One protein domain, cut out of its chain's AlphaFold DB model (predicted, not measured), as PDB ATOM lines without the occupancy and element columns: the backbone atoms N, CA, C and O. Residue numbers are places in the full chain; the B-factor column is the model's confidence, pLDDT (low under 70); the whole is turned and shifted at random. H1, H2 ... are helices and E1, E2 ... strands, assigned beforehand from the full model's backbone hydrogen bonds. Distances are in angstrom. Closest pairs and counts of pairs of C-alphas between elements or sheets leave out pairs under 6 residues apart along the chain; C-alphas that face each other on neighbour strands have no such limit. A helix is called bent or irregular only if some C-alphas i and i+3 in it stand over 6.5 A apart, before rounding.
ATOM      1  N   ASN A   2     119.475 255.595 138.294       66.56
ATOM      2  CA  ASN A   2     120.360 256.725 138.621       66.56
ATOM      3  C   ASN A   2     121.828 256.290 138.477       66.56
ATOM      4  O   ASN A   2     122.136 255.162 138.863       66.56
ATOM      5  N   ASP A   3     122.703 257.152 137.956       70.38
ATOM      6  CA  ASP A   3     124.130 256.844 137.725       70.38
ATOM      7  C   ASP A   3     124.817 256.374 139.026       70.38
ATOM      8  O   ASP A   3     125.442 255.314 139.076       70.38
ATOM      9  N   ASP A   4     124.486 257.032 140.144       77.75
ATOM     10  CA  ASP A   4     124.931 256.667 141.499       77.75
ATOM     11  C   ASP A   4     124.591 255.217 141.902       77.75
ATOM     12  O   ASP A   4     125.311 254.575 142.669       77.75
ATOM     13  N   SER A   5     123.474 254.674 141.401       82.50
ATOM     14  CA  SER A   5     123.050 253.303 141.704       82.50
ATOM     15  C   SER A   5     123.863 252.268 140.932       82.50
ATOM     16  O   SER A   5     124.051 251.157 141.433       82.50
ATOM     17  N   VAL A   6     124.298 252.604 139.716       82.31
ATOM     18  CA  VAL A   6     125.122 251.724 138.882       82.31
ATOM     19  C   VAL A   6     126.539 251.692 139.443       82.31
ATOM     20  O   VAL A   6     127.085 250.610 139.657       82.31
ATOM     21  N   ASP A   7     127.084 252.845 139.821       85.19
ATOM     22  CA  ASP A   7     128.406 252.939 140.442       85.19
ATOM     23  C   ASP A   7     128.477 252.206 141.785       85.19
ATOM     24  O   ASP A   7     129.415 251.443 142.041       85.19
ATOM     25  N   ALA A   8     127.449 252.344 142.627       87.25
ATOM     26  CA  ALA A   8     127.368 251.609 143.888       87.25
ATOM     27  C   ALA A   8     127.315 250.083 143.682       87.25
ATOM     28  O   ALA A   8     127.862 249.327 144.494       87.25
ATOM     29  N   PHE A   9     126.661 249.617 142.614       86.94
ATOM     30  CA  PHE A   9     126.643 248.203 142.241       86.94
ATOM     31  C   PHE A   9     128.023 247.737 141.762       86.94
ATOM     32  O   PHE A   9     128.555 246.764 142.300       86.94
ATOM     33  N   CYS A  10     128.647 248.468 140.838       87.81
ATOM     34  CA  CYS A  10     129.997 248.186 140.349       87.81
ATOM     35  C   CYS A  10     131.009 248.104 141.504       87.81
ATOM     36  O   CYS A  10     131.774 247.145 141.592       87.81
ATOM     37  N   ALA A  11     130.942 249.029 142.465       88.31
ATOM     38  CA  ALA A  11     131.796 249.014 143.649       88.31
ATOM     39  C   ALA A  11     131.563 247.788 144.556       88.31
ATOM     40  O   ALA A  11     132.491 247.303 145.202       88.31
ATOM     41  N   LYS A  12     130.336 247.257 144.645       88.69
ATOM     42  CA  LYS A  12     130.065 245.993 145.365       88.69
ATOM     43  C   LYS A  12     130.683 244.798 144.642       88.69
ATOM     44  O   LYS A  12     131.283 243.944 145.292       88.69
ATOM     45  N   VAL A  13     130.565 244.759 143.318       90.56
ATOM     46  CA  VAL A  13     131.165 243.712 142.485       90.56
ATOM     47  C   VAL A  13     132.687 243.714 142.639       90.56
ATOM     48  O   VAL A  13     133.275 242.673 142.926       90.56
ATOM     49  N   GLU A  14     133.337 244.872 142.539       90.62
ATOM     50  CA  GLU A  14     134.797 244.972 142.673       90.62
ATOM     51  C   GLU A  14     135.307 244.578 144.064       90.62
ATOM     52  O   GLU A  14     136.364 243.941 144.161       90.62
ATOM     53  N   ARG A  15     134.539 244.887 145.119       91.12
ATOM     54  CA  ARG A  15     134.836 244.480 146.502       91.12
ATOM     55  C   ARG A  15     134.841 242.970 146.702       91.12
ATOM     56  O   ARG A  15     135.597 242.473 147.527       91.12
ATOM     57  N   SER A  16     134.068 242.218 145.917       90.38
ATOM     58  CA  SER A  16     134.109 240.748 145.978       90.38
ATOM     59  C   SER A  16     135.439 240.146 145.508       90.38
ATOM     60  O   SER A  16     135.717 238.978 145.765       90.38
ATOM     61  N   CYS A  17     136.275 240.949 144.845       94.50
ATOM     62  CA  CYS A  17     137.608 240.577 144.385       94.50
ATOM     63  C   CYS A  17     138.722 241.200 145.246       94.50
ATOM     64  O   CYS A  17     139.880 241.221 144.818       94.50
ATOM     65  N   GLU A  18     138.404 241.767 146.413       94.31
ATOM     66  CA  GLU A  18     139.388 242.384 147.302       94.31
ATOM     67  C   GLU A  18     140.163 241.371 148.132       94.31
ATOM     68  O   GLU A  18     139.615 240.420 148.677       94.31
ATOM     69  N   VAL A  19     141.458 241.642 148.279       93.00
ATOM     70  CA  VAL A  19     142.337 240.917 149.194       93.00
ATOM     71  C   VAL A  19     143.138 241.927 150.007       93.00
ATOM     72  O   VAL A  19     143.599 242.943 149.471       93.00
ATOM     73  N   ARG A  20     143.328 241.634 151.297       93.62
ATOM     74  CA  ARG A  20     144.229 242.384 152.178       93.62
ATOM     75  C   ARG A  20     145.672 242.077 151.797       93.62
ATOM     76  O   ARG A  20     146.114 240.933 151.875       93.62
ATOM     77  N   CYS A  21     146.411 243.083 151.340       94.62
ATOM     78  CA  CYS A  21     147.796 242.885 150.932       94.62
ATOM     79  C   CYS A  21     148.701 242.670 152.157       94.62
ATOM     80  O   CYS A  21     148.779 243.573 152.980       94.62
ATOM     81  N   PRO A  22     149.475 241.576 152.263       93.44
ATOM     82  CA  PRO A  22     150.367 241.377 153.408       93.44
ATOM     83  C   PRO A  22     151.578 242.325 153.420       93.44
ATOM     84  O   PRO A  22     152.232 242.464 154.444       93.44
ATOM     85  N   GLY A  23     151.893 242.981 152.295       93.06
ATOM     86  CA  GLY A  23     153.007 243.933 152.210       93.06
ATOM     87  C   GLY A  23     152.668 245.355 152.669       93.06
ATOM     88  O   GLY A  23     153.536 246.042 153.190       93.06
ATOM     89  N   CYS A  24     151.428 245.813 152.465       95.44
ATOM     90  CA  CYS A  24     150.999 247.177 152.819       95.44
ATOM     91  C   CYS A  24     149.723 247.231 153.667       95.44
ATOM     92  O   CYS A  24     149.165 248.304 153.879       95.44
ATOM     93  N   ASP A  25     149.226 246.071 154.081       93.62
ATOM     94  CA  ASP A  25     148.068 245.876 154.950       93.62
ATOM     95  C   ASP A  25     146.743 246.495 154.467       93.62
ATOM     96  O   ASP A  25     145.770 246.611 155.206       93.62
ATOM     97  N   THR A  26     146.681 246.877 153.191       94.19
ATOM     98  CA  THR A  26     145.529 247.559 152.592       94.19
ATOM     99  C   THR A  26     144.708 246.585 151.749       94.19
ATOM    100  O   THR A  26     145.273 245.835 150.944       94.19
ATOM    101  N   ASN A  27     143.379 246.629 151.879       93.62
ATOM    102  CA  ASN A  27     142.468 245.925 150.973       93.62
ATOM    103  C   ASN A  27     142.532 246.554 149.582       93.62
ATOM    104  O   ASN A  27     142.395 247.767 149.426       93.62
ATOM    105  N   ARG A  28     142.768 245.732 148.559       93.25
ATOM    106  CA  ARG A  28     142.739 246.181 147.166       93.25
ATOM    107  C   ARG A  28     142.062 245.150 146.291       93.25
ATOM    108  O   ARG A  28     142.337 243.954 146.430       93.25
ATOM    109  N   SER A  29     141.245 245.629 145.356       94.38
ATOM    110  CA  SER A  29     140.651 244.756 144.355       94.38
ATOM    111  C   SER A  29     141.755 244.153 143.497       94.38
ATOM    112  O   SER A  29     142.673 244.840 143.039       94.38
ATOM    113  N   GLN A  30     141.679 242.842 143.318       95.25
ATOM    114  CA  GLN A  30     142.555 242.081 142.439       95.25
ATOM    115  C   GLN A  30     141.945 241.923 141.041       95.25
ATOM    116  O   GLN A  30     142.552 241.289 140.177       95.25
ATOM    117  N   LEU A  31     140.766 242.515 140.807       95.12
ATOM    118  CA  LEU A  31     140.116 242.525 139.509       95.12
ATOM    119  C   LEU A  31     140.914 243.402 138.528       95.12
ATOM    120  O   LEU A  31     141.108 244.594 138.789       95.12
ATOM    121  N   PRO A  32     141.376 242.868 137.385       93.62
ATOM    122  CA  PRO A  32     142.032 243.684 136.373       93.62
ATOM    123  C   PRO A  32     141.098 244.783 135.854       93.62
ATOM    124  O   PRO A  32     139.902 244.556 135.652       93.62
ATOM    125  N   LYS A  33     141.649 245.973 135.593       93.06
ATOM    126  CA  LYS A  33     140.907 247.050 134.925       93.06
ATOM    127  C   LYS A  33     140.553 246.634 133.498       93.06
ATOM    128  O   LYS A  33     141.334 245.933 132.852       93.06
ATOM    129  N   SER A  34     139.408 247.096 132.995       94.00
ATOM    130  CA  SER A  34     139.040 246.872 131.597       94.00
ATOM    131  C   SER A  34     140.065 247.503 130.655       94.00
ATOM    132  O   SER A  34     140.520 248.624 130.894       94.00
ATOM    133  N   ALA A  35     140.369 246.830 129.553       94.69
ATOM    134  CA  ALA A  35     141.248 247.319 128.504       94.69
ATOM    135  C   ALA A  35     140.680 246.946 127.135       94.69
ATOM    136  O   ALA A  35     140.060 245.902 126.968       94.69
ATOM    137  N   ARG A  36     140.937 247.787 126.128       93.44
ATOM    138  CA  ARG A  36     140.507 247.515 124.745       93.44
ATOM    139  C   ARG A  36     141.301 246.388 124.088       93.44
ATOM    140  O   ARG A  36     140.823 245.767 123.151       93.44
ATOM    141  N   ASN A  37     142.526 246.166 124.558       92.06
ATOM    142  CA  ASN A  37     143.466 245.212 123.994       92.06
ATOM    143  C   ASN A  37     144.217 244.499 125.116       92.06
ATOM    144  O   ASN A  37     144.429 245.060 126.192       92.06
ATOM    145  N   VAL A  38     144.673 243.286 124.824       92.44
ATOM    146  CA  VAL A  38     145.527 242.476 125.700       92.44
ATOM    147  C   VAL A  38     146.780 242.044 124.934       92.44
ATOM    148  O   VAL A  38     146.766 242.054 123.696       92.44
ATOM    149  N   PRO A  39     147.875 241.682 125.627       89.88
ATOM    150  CA  PRO A  39     149.071 241.167 124.973       89.88
ATOM    151  C   PRO A  39     148.748 240.012 124.020       89.88
ATOM    152  O   PRO A  39     147.903 239.163 124.310       89.88
ATOM    153  N   LYS A  40     149.435 239.968 122.873       88.75
ATOM    154  CA  LYS A  40     149.240 238.896 121.891       88.75
ATOM    155  C   LYS A  40     149.620 237.552 122.510       88.75
ATOM    156  O   LYS A  40     150.751 237.368 122.964       88.75
ATOM    157  N   LEU A  41     148.683 236.609 122.483       88.94
ATOM    158  CA  LEU A  41     148.913 235.237 122.921       88.94
ATOM    159  C   LEU A  41     149.888 234.549 121.959       88.94
ATOM    160  O   LEU A  41     149.686 234.559 120.744       88.94
ATOM    161  N   LYS A  42     150.941 233.939 122.504       89.88
ATOM    162  CA  LYS A  42     151.864 233.094 121.740       89.88
ATOM    163  C   LYS A  42     151.319 231.668 121.745       89.88
ATOM    164  O   LYS A  42     151.453 230.971 122.745       89.88
ATOM    165  N   LEU A  43     150.675 231.269 120.652       89.12
ATOM    166  CA  LEU A  43     150.051 229.953 120.498       89.12
ATOM    167  C   LEU A  43     150.661 229.206 119.318       89.12
ATOM    168  O   LEU A  43     151.071 229.820 118.333       89.12
ATOM    169  N   LEU A  44     150.680 227.877 119.406       90.44
ATOM    170  CA  LEU A  44     150.983 227.039 118.249       90.44
ATOM    171  C   LEU A  44     149.886 227.210 117.182       90.44
ATOM    172  O   LEU A  44     148.729 227.436 117.549       90.44
ATOM    173  N   PRO A  45     150.183 227.042 115.881       91.81
ATOM    174  CA  PRO A  45     149.168 227.143 114.828       91.81
ATOM    175  C   PRO A  45     147.957 226.226 115.058       91.81
ATOM    176  O   PRO A  45     146.815 226.650 114.897       91.81
ATOM    177  N   SER A  46     148.203 225.001 115.540       90.62
ATOM    178  CA  SER A  46     147.163 224.027 115.897       90.62
ATOM    179  C   SER A  46     146.265 224.472 117.053       90.62
ATOM    180  O   SER A  46     145.140 224.009 117.162       90.62
ATOM    181  N   GLN A  47     146.737 225.371 117.916       90.38
ATOM    182  CA  GLN A  47     145.942 225.963 118.989       90.38
ATOM    183  C   GLN A  47     145.244 227.240 118.512       90.38
ATOM    184  O   GLN A  47     144.082 227.472 118.834       90.38
ATOM    185  N   ALA A  48     145.933 228.061 117.716       92.12
ATOM    186  CA  ALA A  48     145.421 229.333 117.213       92.12
ATOM    187  C   ALA A  48     144.110 229.178 116.421       92.12
ATOM    188  O   ALA A  48     143.249 230.055 116.503       92.12
ATOM    189  N   VAL A  49     143.919 228.044 115.732       95.19
ATOM    190  CA  VAL A  49     142.679 227.717 115.003       95.19
ATOM    191  C   VAL A  49     141.427 227.727 115.892       95.19
ATOM    192  O   VAL A  49     140.329 227.979 115.408       95.19
ATOM    193  N   HIS A  50     141.575 227.517 117.204       95.38
ATOM    194  CA  HIS A  50     140.458 227.481 118.151       95.38
ATOM    195  C   HIS A  50     140.118 228.846 118.772       95.38
ATOM    196  O   HIS A  50     139.121 228.965 119.487       95.38
ATOM    197  N   ILE A  51     140.910 229.892 118.507       93.75
ATOM    198  CA  ILE A  51     140.670 231.237 119.050       93.75
ATOM    199  C   ILE A  51     139.318 231.835 118.635       93.75
ATOM    200  O   ILE A  51     138.666 232.405 119.512       93.75
ATOM    201  N   PRO A  52     138.848 231.724 117.373       95.38
ATOM    202  CA  PRO A  52     137.524 232.222 116.999       95.38
ATOM    203  C   PRO A  52     136.415 231.621 117.868       95.38
ATOM    204  O   PRO A  52     135.641 232.359 118.465       95.38
ATOM    205  N   ARG A  53     136.433 230.298 118.077       96.88
ATOM    206  CA  ARG A  53     135.438 229.626 118.921       96.88
ATOM    207  C   ARG A  53     135.493 230.079 120.383       96.88
ATOM    208  O   ARG A  53     134.451 230.225 121.014       96.88
ATOM    209  N   LEU A  54     136.693 230.310 120.925       96.00
ATOM    210  CA  LEU A  54     136.840 230.870 122.272       96.00
ATOM    211  C   LEU A  54     136.235 232.279 122.360       96.00
ATOM    212  O   LEU A  54     135.586 232.597 123.351       96.00
ATOM    213  N   ARG A  55     136.426 233.118 121.333       94.88
ATOM    214  CA  ARG A  55     135.832 234.463 121.281       94.88
ATOM    215  C   ARG A  55     134.311 234.408 121.259       94.88
ATOM    216  O   ARG A  55     133.702 235.145 122.025       94.88
ATOM    217  N   ASP A  56     133.728 233.515 120.461       97.00
ATOM    218  CA  ASP A  56     132.275 233.323 120.417       97.00
ATOM    219  C   ASP A  56     131.736 232.920 121.795       97.00
ATOM    220  O   ASP A  56     130.776 233.505 122.283       97.00
ATOM    221  N   LEU A  57     132.397 231.980 122.480       97.62
ATOM    222  CA  LEU A  57     132.006 231.579 123.836       97.62
ATOM    223  C   LEU A  57     132.137 232.717 124.850       97.62
ATOM    224  O   LEU A  57     131.259 232.881 125.693       97.62
ATOM    225  N   CYS A  58     133.199 233.518 124.773       96.75
ATOM    226  CA  CYS A  58     133.344 234.704 125.614       96.75
ATOM    227  C   CYS A  58     132.244 235.739 125.335       96.75
ATOM    228  O   CYS A  58     131.773 236.384 126.267       96.75
ATOM    229  N   PHE A  59     131.823 235.891 124.078       96.06
ATOM    230  CA  PHE A  59     130.720 236.769 123.701       96.06
ATOM    231  C   PHE A  59     129.380 236.264 124.259       96.06
ATOM    232  O   PHE A  59     128.676 237.021 124.923       96.06
ATOM    233  N   GLU A  60     129.063 234.979 124.094       97.31
ATOM    234  CA  GLU A  60     127.855 234.375 124.675       97.31
ATOM    235  C   GLU A  60     127.864 234.417 126.214       97.31
ATOM    236  O   GLU A  60     126.823 234.639 126.840       97.31
ATOM    237  N   PHE A  61     129.041 234.279 126.837       96.06
ATOM    238  CA  PHE A  61     129.217 234.500 128.272       96.06
ATOM    239  C   PHE A  61     128.855 235.932 128.662       96.06
ATOM    240  O   PHE A  61     128.064 236.106 129.585       96.06
ATOM    241  N   CYS A  62     129.348 236.950 127.945       94.94
ATOM    242  CA  CYS A  62     128.958 238.343 128.185       94.94
ATOM    243  C   CYS A  62     127.437 238.534 128.095       94.94
ATOM    244  O   CYS A  62     126.862 239.232 128.924       94.94
ATOM    245  N   LEU A  63     126.775 237.850 127.158       93.75
ATOM    246  CA  LEU A  63     125.323 237.904 126.950       93.75
ATOM    247  C   LEU A  63     124.478 237.102 127.963       93.75
ATOM    248  O   LEU A  63     123.273 236.978 127.767       93.75
ATOM    249  N   HIS A  64     125.067 236.558 129.032       91.56
ATOM    250  CA  HIS A  64     124.383 235.725 130.048       91.56
ATOM    251  C   HIS A  64     123.836 234.399 129.503       91.56
ATOM    252  O   HIS A  64     123.000 233.768 130.144       91.56
ATOM    253  N   ARG A  65     124.308 233.943 128.338       93.06
ATOM    254  CA  ARG A  65     123.819 232.709 127.696       93.06
ATOM    255  C   ARG A  65     124.665 231.482 128.005       93.06
ATOM    256  O   ARG A  65     124.193 230.362 127.849       93.06
ATOM    257  N   VAL A  66     125.908 231.695 128.426       93.94
ATOM    258  CA  VAL A  66     126.856 230.639 128.793       93.94
ATOM    259  C   VAL A  66     127.435 230.952 130.168       93.94
ATOM    260  O   VAL A  66     127.683 232.115 130.488       93.94
ATOM    261  N   ALA A  67     127.647 229.916 130.976       91.81
ATOM    262  CA  ALA A  67     128.213 230.028 132.314       91.81
ATOM    263  C   ALA A  67     129.730 230.301 132.254       91.81
ATOM    264  O   ALA A  67     130.426 229.843 131.339       91.81
ATOM    265  N   ALA A  68     130.293 230.988 133.255       94.00
ATOM    266  CA  ALA A  68     131.749 231.179 133.337       94.00
ATOM    267  C   ALA A  68     132.481 229.826 133.392       94.00
ATOM    268  O   ALA A  68     133.579 229.660 132.849       94.00
ATOM    269  N   ALA A  69     131.852 228.838 134.035       91.06
ATOM    270  CA  ALA A  69     132.349 227.474 134.109       91.06
ATOM    271  C   ALA A  69     132.623 226.847 132.734       91.06
ATOM    272  O   ALA A  69     133.675 226.224 132.572       91.06
ATOM    273  N   ASP A  70     131.732 227.047 131.766       93.94
ATOM    274  CA  ASP A  70     131.805 226.409 130.450       93.94
ATOM    275  C   ASP A  70     132.920 227.004 129.591       93.94
ATOM    276  O   ASP A  70     133.665 226.270 128.940       93.94
ATOM    277  N   VAL A  71     133.107 228.329 129.653       96.50
ATOM    278  CA  VAL A  71     134.228 229.012 128.986       96.50
ATOM    279  C   VAL A  71     135.559 228.461 129.493       96.50
ATOM    280  O   VAL A  71     136.450 228.135 128.705       96.50
ATOM    281  N   VAL A  72     135.690 228.306 130.815       95.19
ATOM    282  CA  VAL A  72     136.911 227.765 131.419       95.19
ATOM    283  C   VAL A  72     137.113 226.297 131.046       95.19
ATOM    284  O   VAL A  72     138.228 225.919 130.688       95.19
ATOM    285  N   VAL A  73     136.064 225.469 131.078       94.12
ATOM    286  CA  VAL A  73     136.149 224.057 130.670       94.12
ATOM    287  C   VAL A  73     136.610 223.937 129.221       94.12
ATOM    288  O   VAL A  73     137.560 223.198 128.956       94.12
ATOM    289  N   PHE A  74     136.014 224.709 128.307       96.25
ATOM    290  CA  PHE A  74     136.417 224.736 126.902       96.25
ATOM    291  C   PHE A  74     137.882 225.151 126.737       96.25
ATOM    292  O   PHE A  74     138.634 224.515 125.993       96.25
ATOM    293  N   ALA A  75     138.318 226.198 127.442       96.25
ATOM    294  CA  ALA A  75     139.699 226.653 127.363       96.25
ATOM    295  C   ALA A  75     140.677 225.567 127.845       96.25
ATOM    296  O   ALA A  75     141.694 225.299 127.203       96.25
ATOM    297  N   GLN A  76     140.356 224.886 128.944       94.25
ATOM    298  CA  GLN A  76     141.196 223.826 129.495       94.25
ATOM    299  C   GLN A  76     141.251 222.580 128.612       94.25
ATOM    300  O   GLN A  76     142.325 221.992 128.463       94.25
ATOM    301  N   SER A  77     140.123 222.166 128.030       93.00
ATOM    302  CA  SER A  77     140.074 220.994 127.151       93.00
ATOM    303  C   SER A  77     140.798 221.234 125.829       93.00
ATOM    304  O   SER A  77     141.389 220.307 125.284       93.00
ATOM    305  N   THR A  78     140.775 222.473 125.334       93.50
ATOM    306  CA  THR A  78     141.293 222.825 124.005       93.50
ATOM    307  C   THR A  78     142.766 223.224 124.038       93.50
ATOM    308  O   THR A  78     143.554 222.775 123.211       93.50
ATOM    309  N   PHE A  79     143.165 224.049 125.009       93.19
ATOM    310  CA  PHE A  79     144.524 224.601 125.081       93.19
ATOM    311  C   PHE A  79     145.412 223.893 126.115       93.19
ATOM    312  O   PHE A  79     146.621 224.119 126.140       93.19
ATOM    313  N   GLY A  80     144.836 223.012 126.938       89.94
ATOM    314  CA  GLY A  80     145.492 222.359 128.070       89.94
ATOM    315  C   GLY A  80     145.125 223.013 129.404       89.94
ATOM    316  O   GLY A  80     144.781 224.190 129.460       89.94
ATOM    317  N   ALA A  81     145.201 222.246 130.497       86.69
ATOM    318  CA  ALA A  81     144.638 222.648 131.791       86.69
ATOM    319  C   ALA A  81     145.200 223.972 132.341       86.69
ATOM    320  O   ALA A  81     144.419 224.808 132.788       86.69
ATOM    321  N   ASP A  82     146.521 224.163 132.293       85.38
ATOM    322  CA  ASP A  82     147.171 225.364 132.838       85.38
ATOM    323  C   ASP A  82     147.194 226.503 131.809       85.38
ATOM    324  O   ASP A  82     146.824 227.634 132.117       85.38
ATOM    325  N   ILE A  83     147.536 226.191 130.553       89.56
ATOM    326  CA  ILE A  83     147.586 227.168 129.452       89.56
ATOM    327  C   ILE A  83     146.203 227.781 129.208       89.56
ATOM    328  O   ILE A  83     146.090 228.993 129.052       89.56
ATOM    329  N   GLY A  84     145.144 226.968 129.214       93.31
ATOM    330  CA  GLY A  84     143.768 227.433 129.054       93.31
ATOM    331  C   GLY A  84     143.362 228.435 130.133       93.31
ATOM    332  O   GLY A  84     142.767 229.460 129.812       93.31
ATOM    333  N   LEU A  85     143.754 228.203 131.392       91.62
ATOM    334  CA  LEU A  85     143.516 229.163 132.474       91.62
ATOM    335  C   LEU A  85     144.290 230.464 132.257       91.62
ATOM    336  O   LEU A  85     143.702 231.534 132.385       91.62
ATOM    337  N   SER A  86     145.567 230.388 131.873       91.44
ATOM    338  CA  SER A  86     146.373 231.578 131.577       91.44
ATOM    339  C   SER A  86     145.833 232.384 130.393       91.44
ATOM    340  O   SER A  86     145.893 233.613 130.413       91.44
ATOM    341  N   ILE A  87     145.277 231.723 129.370       94.38
ATOM    342  CA  ILE A  87     144.618 232.390 128.238       94.38
ATOM    343  C   ILE A  87     143.400 233.177 128.731       94.38
ATOM    344  O   ILE A  87     143.305 234.373 128.459       94.38
ATOM    345  N   VAL A  88     142.502 232.537 129.486       95.81
ATOM    346  CA  VAL A  88     141.289 233.193 130.005       95.81
ATOM    347  C   VAL A  88     141.650 234.329 130.969       95.81
ATOM    348  O   VAL A  88     141.075 235.410 130.883       95.81
ATOM    349  N   GLU A  89     142.656 234.138 131.827       94.25
ATOM    350  CA  GLU A  89     143.180 235.180 132.720       94.25
ATOM    351  C   GLU A  89     143.743 236.377 131.941       94.25
ATOM    352  O   GLU A  89     143.449 237.523 132.276       94.25
ATOM    353  N   THR A  90     144.476 236.129 130.851       94.06
ATOM    354  CA  THR A  90     144.990 237.189 129.965       94.06
ATOM    355  C   THR A  90     143.859 237.969 129.302       94.06
ATOM    356  O   THR A  90     144.002 239.163 129.057       94.06
ATOM    357  N   MET A  91     142.733 237.314 129.011       94.69
ATOM    358  CA  MET A  91     141.570 237.926 128.369       94.69
ATOM    359  C   MET A  91     140.671 238.704 129.335       94.69
ATOM    360  O   MET A  91     139.835 239.465 128.859       94.69
ATOM    361  N   LEU A  92     140.843 238.573 130.658       95.31
ATOM    362  CA  LEU A  92     139.985 239.236 131.650       95.31
ATOM    363  C   LEU A  92     139.751 240.739 131.399       95.31
ATOM    364  O   LEU A  92     138.603 241.171 131.500       95.31
ATOM    365  N   PRO A  93     140.771 241.550 131.043       96.25
ATOM    366  CA  PRO A  93     140.569 242.969 130.753       96.25
ATOM    367  C   PRO A  93     139.602 243.250 129.592       96.25
ATOM    368  O   PRO A  93     139.060 244.349 129.530       96.25
ATOM    369  N   LEU A  94     139.370 242.294 128.686       95.88
ATOM    370  CA  LEU A  94     138.472 242.466 127.536       95.88
ATOM    371  C   LEU A  94     136.986 242.399 127.919       95.88
ATOM    372  O   LEU A  94     136.137 242.851 127.152       95.88
ATOM    373  N   PHE A  95     136.646 241.849 129.088       95.50
ATOM    374  CA  PHE A  95     135.277 241.892 129.598       95.50
ATOM    375  C   PHE A  95     135.015 243.290 130.149       95.50
ATOM    376  O   PHE A  95     135.511 243.617 131.220       95.50
ATOM    377  N   HIS A  96     134.286 244.136 129.422       93.25
ATOM    378  CA  HIS A  96     134.044 245.522 129.841       93.25
ATOM    379  C   HIS A  96     133.075 245.630 131.021       93.25
ATOM    380  O   HIS A  96     133.319 246.430 131.926       93.25
ATOM    381  N   ASP A  97     132.052 244.778 131.053       92.81
ATOM    382  CA  ASP A  97     131.124 244.683 132.176       92.81
ATOM    383  C   ASP A  97     131.860 244.190 133.445       92.81
ATOM    384  O   ASP A  97     132.430 243.086 133.431       92.81
ATOM    385  N   PRO A  98     131.900 244.989 134.532       93.12
ATOM    386  CA  PRO A  98     132.542 244.595 135.781       93.12
ATOM    387  C   PRO A  98     131.932 243.329 136.388       93.12
ATOM    388  O   PRO A  98     132.687 242.525 136.936       93.12
ATOM    389  N   GLU A  99     130.622 243.100 136.248       93.88
ATOM    390  CA  GLU A  99     129.953 241.888 136.736       93.88
ATOM    391  C   GLU A  99     130.547 240.644 136.074       93.88
ATOM    392  O   GLU A  99     130.905 239.667 136.742       93.88
ATOM    393  N   ARG A 100     130.731 240.693 134.750       94.88
ATOM    394  CA  ARG A 100     131.252 239.556 133.977       94.88
ATOM    395  C   ARG A 100     132.726 239.352 134.189       94.88
ATOM    396  O   ARG A 100     133.177 238.215 134.345       94.88
ATOM    397  N   ARG A 101     133.472 240.448 134.269       96.19
ATOM    398  CA  ARG A 101     134.895 240.409 134.588       96.19
ATOM    399  C   ARG A 101     135.123 239.788 135.967       96.19
ATOM    400  O   ARG A 101     135.964 238.899 136.084       96.19
ATOM    401  N   ALA A 102     134.359 240.195 136.983       95.38
ATOM    402  CA  ALA A 102     134.444 239.635 138.333       95.38
ATOM    403  C   ALA A 102     134.007 238.170 138.373       95.38
ATOM    404  O   ALA A 102     134.720 237.337 138.926       95.38
ATOM    405  N   SER A 103     132.903 237.831 137.705       95.31
ATOM    406  CA  SER A 103     132.403 236.455 137.643       95.31
ATOM    407  C   SER A 103     133.432 235.495 137.041       95.31
ATOM    408  O   SER A 103     133.697 234.431 137.601       95.31
ATOM    409  N   MET A 104     134.076 235.893 135.938       96.81
ATOM    410  CA  MET A 104     135.157 235.117 135.328       96.81
ATOM    411  C   MET A 104     136.404 235.072 136.223       96.81
ATOM    412  O   MET A 104     137.026 234.020 136.370       96.81
ATOM    413  N   TYR A 105     136.772 236.189 136.858       96.06
ATOM    414  CA  TYR A 105     137.922 236.252 137.763       96.06
ATOM    415  C   TYR A 105     137.767 235.297 138.953       96.06
ATOM    416  O   TYR A 105     138.656 234.477 139.200       96.06
ATOM    417  N   LEU A 106     136.627 235.341 139.644       94.19
ATOM    418  CA  LEU A 106     136.321 234.448 140.759       94.19
ATOM    419  C   LEU A 106     136.303 232.982 140.316       94.19
ATOM    420  O   LEU A 106     136.879 232.123 140.994       94.19
ATOM    421  N   ARG A 107     135.768 232.696 139.120       93.62
ATOM    422  CA  ARG A 107     135.797 231.345 138.550       93.62
ATOM    423  C   ARG A 107     137.226 230.830 138.386       93.62
ATOM    424  O   ARG A 107     137.503 229.670 138.703       93.62
ATOM    425  N   LEU A 108     138.141 231.675 137.914       92.88
ATOM    426  CA  LEU A 108     139.559 231.332 137.801       92.88
ATOM    427  C   LEU A 108     140.201 231.134 139.178       92.88
ATOM    428  O   LEU A 108     140.946 230.170 139.364       92.88
ATOM    429  N   ARG A 109     139.886 231.988 140.164       91.00
ATOM    430  CA  ARG A 109     140.426 231.860 141.530       91.00
ATOM    431  C   ARG A 109     139.946 230.602 142.237       91.00
ATOM    432  O   ARG A 109     140.712 229.997 142.983       91.00
ATOM    433  N   ARG A 110     138.752 230.114 141.900       84.81
ATOM    434  CA  ARG A 110     138.273 228.802 142.348       84.81
ATOM    435  C   ARG A 110     139.130 227.640 141.880       84.81
ATOM    436  O   ARG A 110     139.226 226.631 142.576       84.81
ATOM    437  N   GLN A 111     139.765 227.769 140.720       83.00
ATOM    438  CA  GLN A 111     140.701 226.762 140.234       83.00
ATOM    439  C   GLN A 111     142.124 226.994 140.732       83.00
ATOM    440  O   GLN A 111     142.856 226.035 140.979       83.00
ATOM    441  N   ASN A 112     142.542 228.248 140.857       85.94
ATOM    442  CA  ASN A 112     143.859 228.605 141.352       85.94
ATOM    443  C   ASN A 112     143.764 229.819 142.289       85.94
ATOM    444  O   ASN A 112     143.791 230.958 141.817       85.94
ATOM    445  N   PRO A 113     143.672 229.604 143.610       88.00
ATOM    446  CA  PRO A 113     143.510 230.708 144.547       88.00
ATOM    447  C   PRO A 113     144.821 231.458 144.794       88.00
ATOM    448  O   PRO A 113     144.801 232.555 145.337       88.00
ATOM    449  N   PHE A 114     145.967 230.903 144.404       90.56
ATOM    450  CA  PHE A 114     147.256 231.540 144.632       90.56
ATOM    451  C   PHE A 114     147.476 232.676 143.640       90.56
ATOM    452  O   PHE A 114     147.518 232.474 142.425       90.56
ATOM    453  N   ILE A 115     147.599 233.886 144.182       92.88
ATOM    454  CA  ILE A 115     147.797 235.116 143.422       92.88
ATOM    455  C   ILE A 115     148.983 235.900 143.976       92.88
ATOM    456  O   ILE A 115     149.497 235.624 145.063       92.88
ATOM    457  N   TYR A 116     149.383 236.916 143.224       94.00
ATOM    458  CA  TYR A 116     150.233 237.987 143.716       94.00
ATOM    459  C   TYR A 116     149.419 239.272 143.748       94.00
ATOM    460  O   TYR A 116     148.768 239.614 142.762       94.00
ATOM    461  N   THR A 117     149.474 239.998 144.864       94.44
ATOM    462  CA  THR A 117     148.742 241.261 145.007       94.44
ATOM    463  C   THR A 117     149.158 242.251 143.924       94.44
ATOM    464  O   THR A 117     150.356 242.420 143.676       94.44
ATOM    465  N   MET A 118     148.214 242.980 143.336       92.31
ATOM    466  CA  MET A 118     148.527 243.931 142.263       92.31
ATOM    467  C   MET A 118     149.460 245.076 142.689       92.31
ATOM    468  O   MET A 118     150.249 245.523 141.858       92.31
ATOM    469  N   CYS A 119     149.414 245.506 143.958       93.44
ATOM    470  CA  CYS A 119     150.222 246.611 144.487       93.44
ATOM    471  C   CYS A 119     151.668 246.213 144.816       93.44
ATOM    472  O   CYS A 119     152.595 246.730 144.209       93.44
ATOM    473  N   CYS A 120     151.865 245.288 145.755       95.31
ATOM    474  CA  CYS A 120     153.189 244.958 146.295       95.31
ATOM    475  C   CYS A 120     153.791 243.699 145.666       95.31
ATOM    476  O   CYS A 120     154.889 243.303 146.039       95.31
ATOM    477  N   LYS A 121     153.054 243.029 144.766       95.62
ATOM    478  CA  LYS A 121     153.403 241.702 144.229       95.62
ATOM    479  C   LYS A 121     153.693 240.673 145.329       95.62
ATOM    480  O   LYS A 121     154.462 239.743 145.120       95.62
ATOM    481  N   ALA A 122     153.052 240.817 146.488       94.69
ATOM    482  CA  ALA A 122     153.182 239.875 147.585       94.69
ATOM    483  C   ALA A 122     152.330 238.619 147.316       94.69
ATOM    484  O   ALA A 122     151.196 238.756 146.840       94.69
ATOM    485  N   PRO A 123     152.844 237.406 147.585       94.56
ATOM    486  CA  PRO A 123     152.077 236.176 147.430       94.56
ATOM    487  C   PRO A 123     150.973 236.100 148.488       94.56
ATOM    488  O   PRO A 123     151.219 236.353 149.668       94.56
ATOM    489  N   VAL A 124     149.764 235.734 148.074       92.25
ATOM    490  CA  VAL A 124     148.608 235.571 148.965       92.25
ATOM    491  C   VAL A 124     147.658 234.518 148.399       92.25
ATOM    492  O   VAL A 124     147.577 234.316 147.181       92.25
ATOM    493  N   CYS A 125     146.935 233.831 149.277       90.00
ATOM    494  CA  CYS A 125     145.822 232.983 148.878       90.00
ATOM    495  C   CYS A 125     144.530 233.803 148.794       90.00
ATOM    496  O   CYS A 125     144.080 234.354 149.793       90.00
ATOM    497  N   PHE A 126     143.903 233.846 147.620       90.31
ATOM    498  CA  PHE A 126     142.663 234.582 147.374       90.31
ATOM    499  C   PHE A 126     141.491 234.105 148.242       90.31
ATOM    500  O   PHE A 126     140.579 234.871 148.491       90.31
ATOM    501  N   PHE A 127     141.499 232.857 148.719       84.31
ATOM    502  CA  PHE A 127     140.384 232.326 149.505       84.31
ATOM    503  C   PHE A 127     140.474 232.590 151.004       84.31
ATOM    504  O   PHE A 127     139.481 232.978 151.603       84.31
ATOM    505  N   CYS A 128     141.628 232.359 151.627       82.19
ATOM    506  CA  CYS A 128     141.786 232.590 153.069       82.19
ATOM    507  C   CYS A 128     142.486 233.906 153.407       82.19
ATOM    508  O   CYS A 128     142.661 234.218 154.578       82.19
ATOM    509  N   HIS A 129     142.944 234.648 152.397       87.44
ATOM    510  CA  HIS A 129     143.691 235.902 152.536       87.44
ATOM    511  C   HIS A 129     144.991 235.764 153.356       87.44
ATOM    512  O   HIS A 129     145.590 236.760 153.755       87.44
ATOM    513  N   VAL A 130     145.463 234.531 153.578       86.38
ATOM    514  CA  VAL A 130     146.722 234.248 154.274       86.38
ATOM    515  C   VAL A 130     147.900 234.574 153.359       86.38
ATOM    516  O   VAL A 130     147.894 234.247 152.167       86.38
ATOM    517  N   ALA A 131     148.920 235.209 153.936       88.62
ATOM    518  CA  ALA A 131     150.172 235.517 153.259       88.62
ATOM    519  C   ALA A 131     150.891 234.237 152.792       88.62
ATOM    520  O   ALA A 131     151.005 233.261 153.533       88.62
ATOM    521  N   GLY A 132     151.424 234.262 151.570       86.75
ATOM    522  CA  GLY A 132     152.114 233.131 150.953       86.75
ATOM    523  C   GLY A 132     151.204 232.181 150.167       86.75
ATOM    524  O   GLY A 132     149.982 232.322 150.114       86.75
ATOM    525  N   HIS A 133     151.825 231.199 149.510       89.12
ATOM    526  CA  HIS A 133     151.138 230.123 148.786       89.12
ATOM    527  C   HIS A 133     151.312 228.814 149.558       89.12
ATOM    528  O   HIS A 133     152.390 228.222 149.567       89.12
ATOM    529  N   HIS A 134     150.257 228.357 150.228       81.00
ATOM    530  CA  HIS A 134     150.294 227.177 151.100       81.00
ATOM    531  C   HIS A 134     150.069 225.870 150.310       81.00
ATOM    532  O   HIS A 134     149.076 225.158 150.465       81.00
ATOM    533  N   ASN A 135     151.001 225.552 149.409       69.88
ATOM    534  CA  ASN A 135     150.904 224.389 148.524       69.88
ATOM    535  C   ASN A 135     150.719 223.073 149.299       69.88
ATOM    536  O   ASN A 135     151.545 222.706 150.128       69.88
TER     537      ASN A 135
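What this domain is: This is residues 2 to 135 of the 264 residues of an uncharacterized protein of Aphanomyces invadans (UniProt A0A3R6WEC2). Two helical hairpins, H3 with H4 and H5 with H6, pack together as a cluster in which H4 crosses H5 and H6 steeply. On the H6 side lie two small strand hairpins, E1 with E2 and E3 with E4, and H1, from which residues 2 to 8 stick out as a free arm; short H2 sits at the far end of the domain, reached by the long stretch of residues 30 to 44. The printed part has 134 residues, with six named helices and four named strands in the order H1 E1 E2 H2 H3 H4 H5 H6 E3 E4; both two-stranded sheets are antiparallel, and the class is mostly helix. The whole is compact, with a radius of gyration of the C-alphas of 15.6 A, and flat, spanning 45 by 45 by 23 A.

How they stand to each other: H1, residues 3 to 15, touches H6, residues 98 to 111, with residues 10 to 14 alone; the closest C-alphas, of Val 13 and Glu 99, are 6.2 A apart, at a shallow tilt of 9 degrees, the same way. E1, residues 18 to 20, and E2, residues 27 to 29, form an antiparallel hairpin, with N 19 and O 28 at 3.1 A, within hydrogen-bond range. H2, residues 45 to 48, and H3, residues 51 to 62, meet only through their link. H3 and H4, residues 68 to 79, form a helical hairpin, touching closest at the C-alphas of Leu 57 and Val 71, 6.2 A, at a shallow tilt of 8 degrees. H4 touches H5, residues 81 to 94, at a steep tilt of 54 degrees, closest at the C-alphas of Gln 76 and Gly 84, 4.5 A. H4 also touches H6, with residues 68 to 72 alone, closest at the C-alphas of Ala 68 and Met 104, 5.6 A. H5 and H6 form a helical hairpin at a shallow tilt of 17 degrees, closest at the C-alphas of Leu 92 and Arg 101, 6.0 A. E3, residues 114 to 116, and E4, residues 123 to 125, form an antiparallel hairpin, with N 115 and O 124 at 3.0 A. E1 and E4 are only just apart, their closest C-alphas 8.2 A from each other. Every O i to N i+4 pair is within hydrogen-bond range in H1, H3 and H4, against 7 of 10 in H5 and 9 of 10 in H6; H2 is too short for such a pair.

Where its parts are: H1 begins at C-alpha 3, (124.130, 256.844, 137.725), and is 18.6 A long. H3 measures 16.5 A, H4 16.6 A, H5 21.2 A and H6 20.1 A. H5 is irregular: C-alphas 90 and 93 are 7.3 A apart. E4 ends at C-alpha 125, (145.822, 232.983, 148.878).

The domain as a whole: The C-alphas of Asn 2 and Ser 46, the two farthest apart, are 48.0 A from each other. The printed part has no cut, and its long link is E2 to H2. Mean pLDDT of the printed part is 91.7; residues 2 and 135 are under 70.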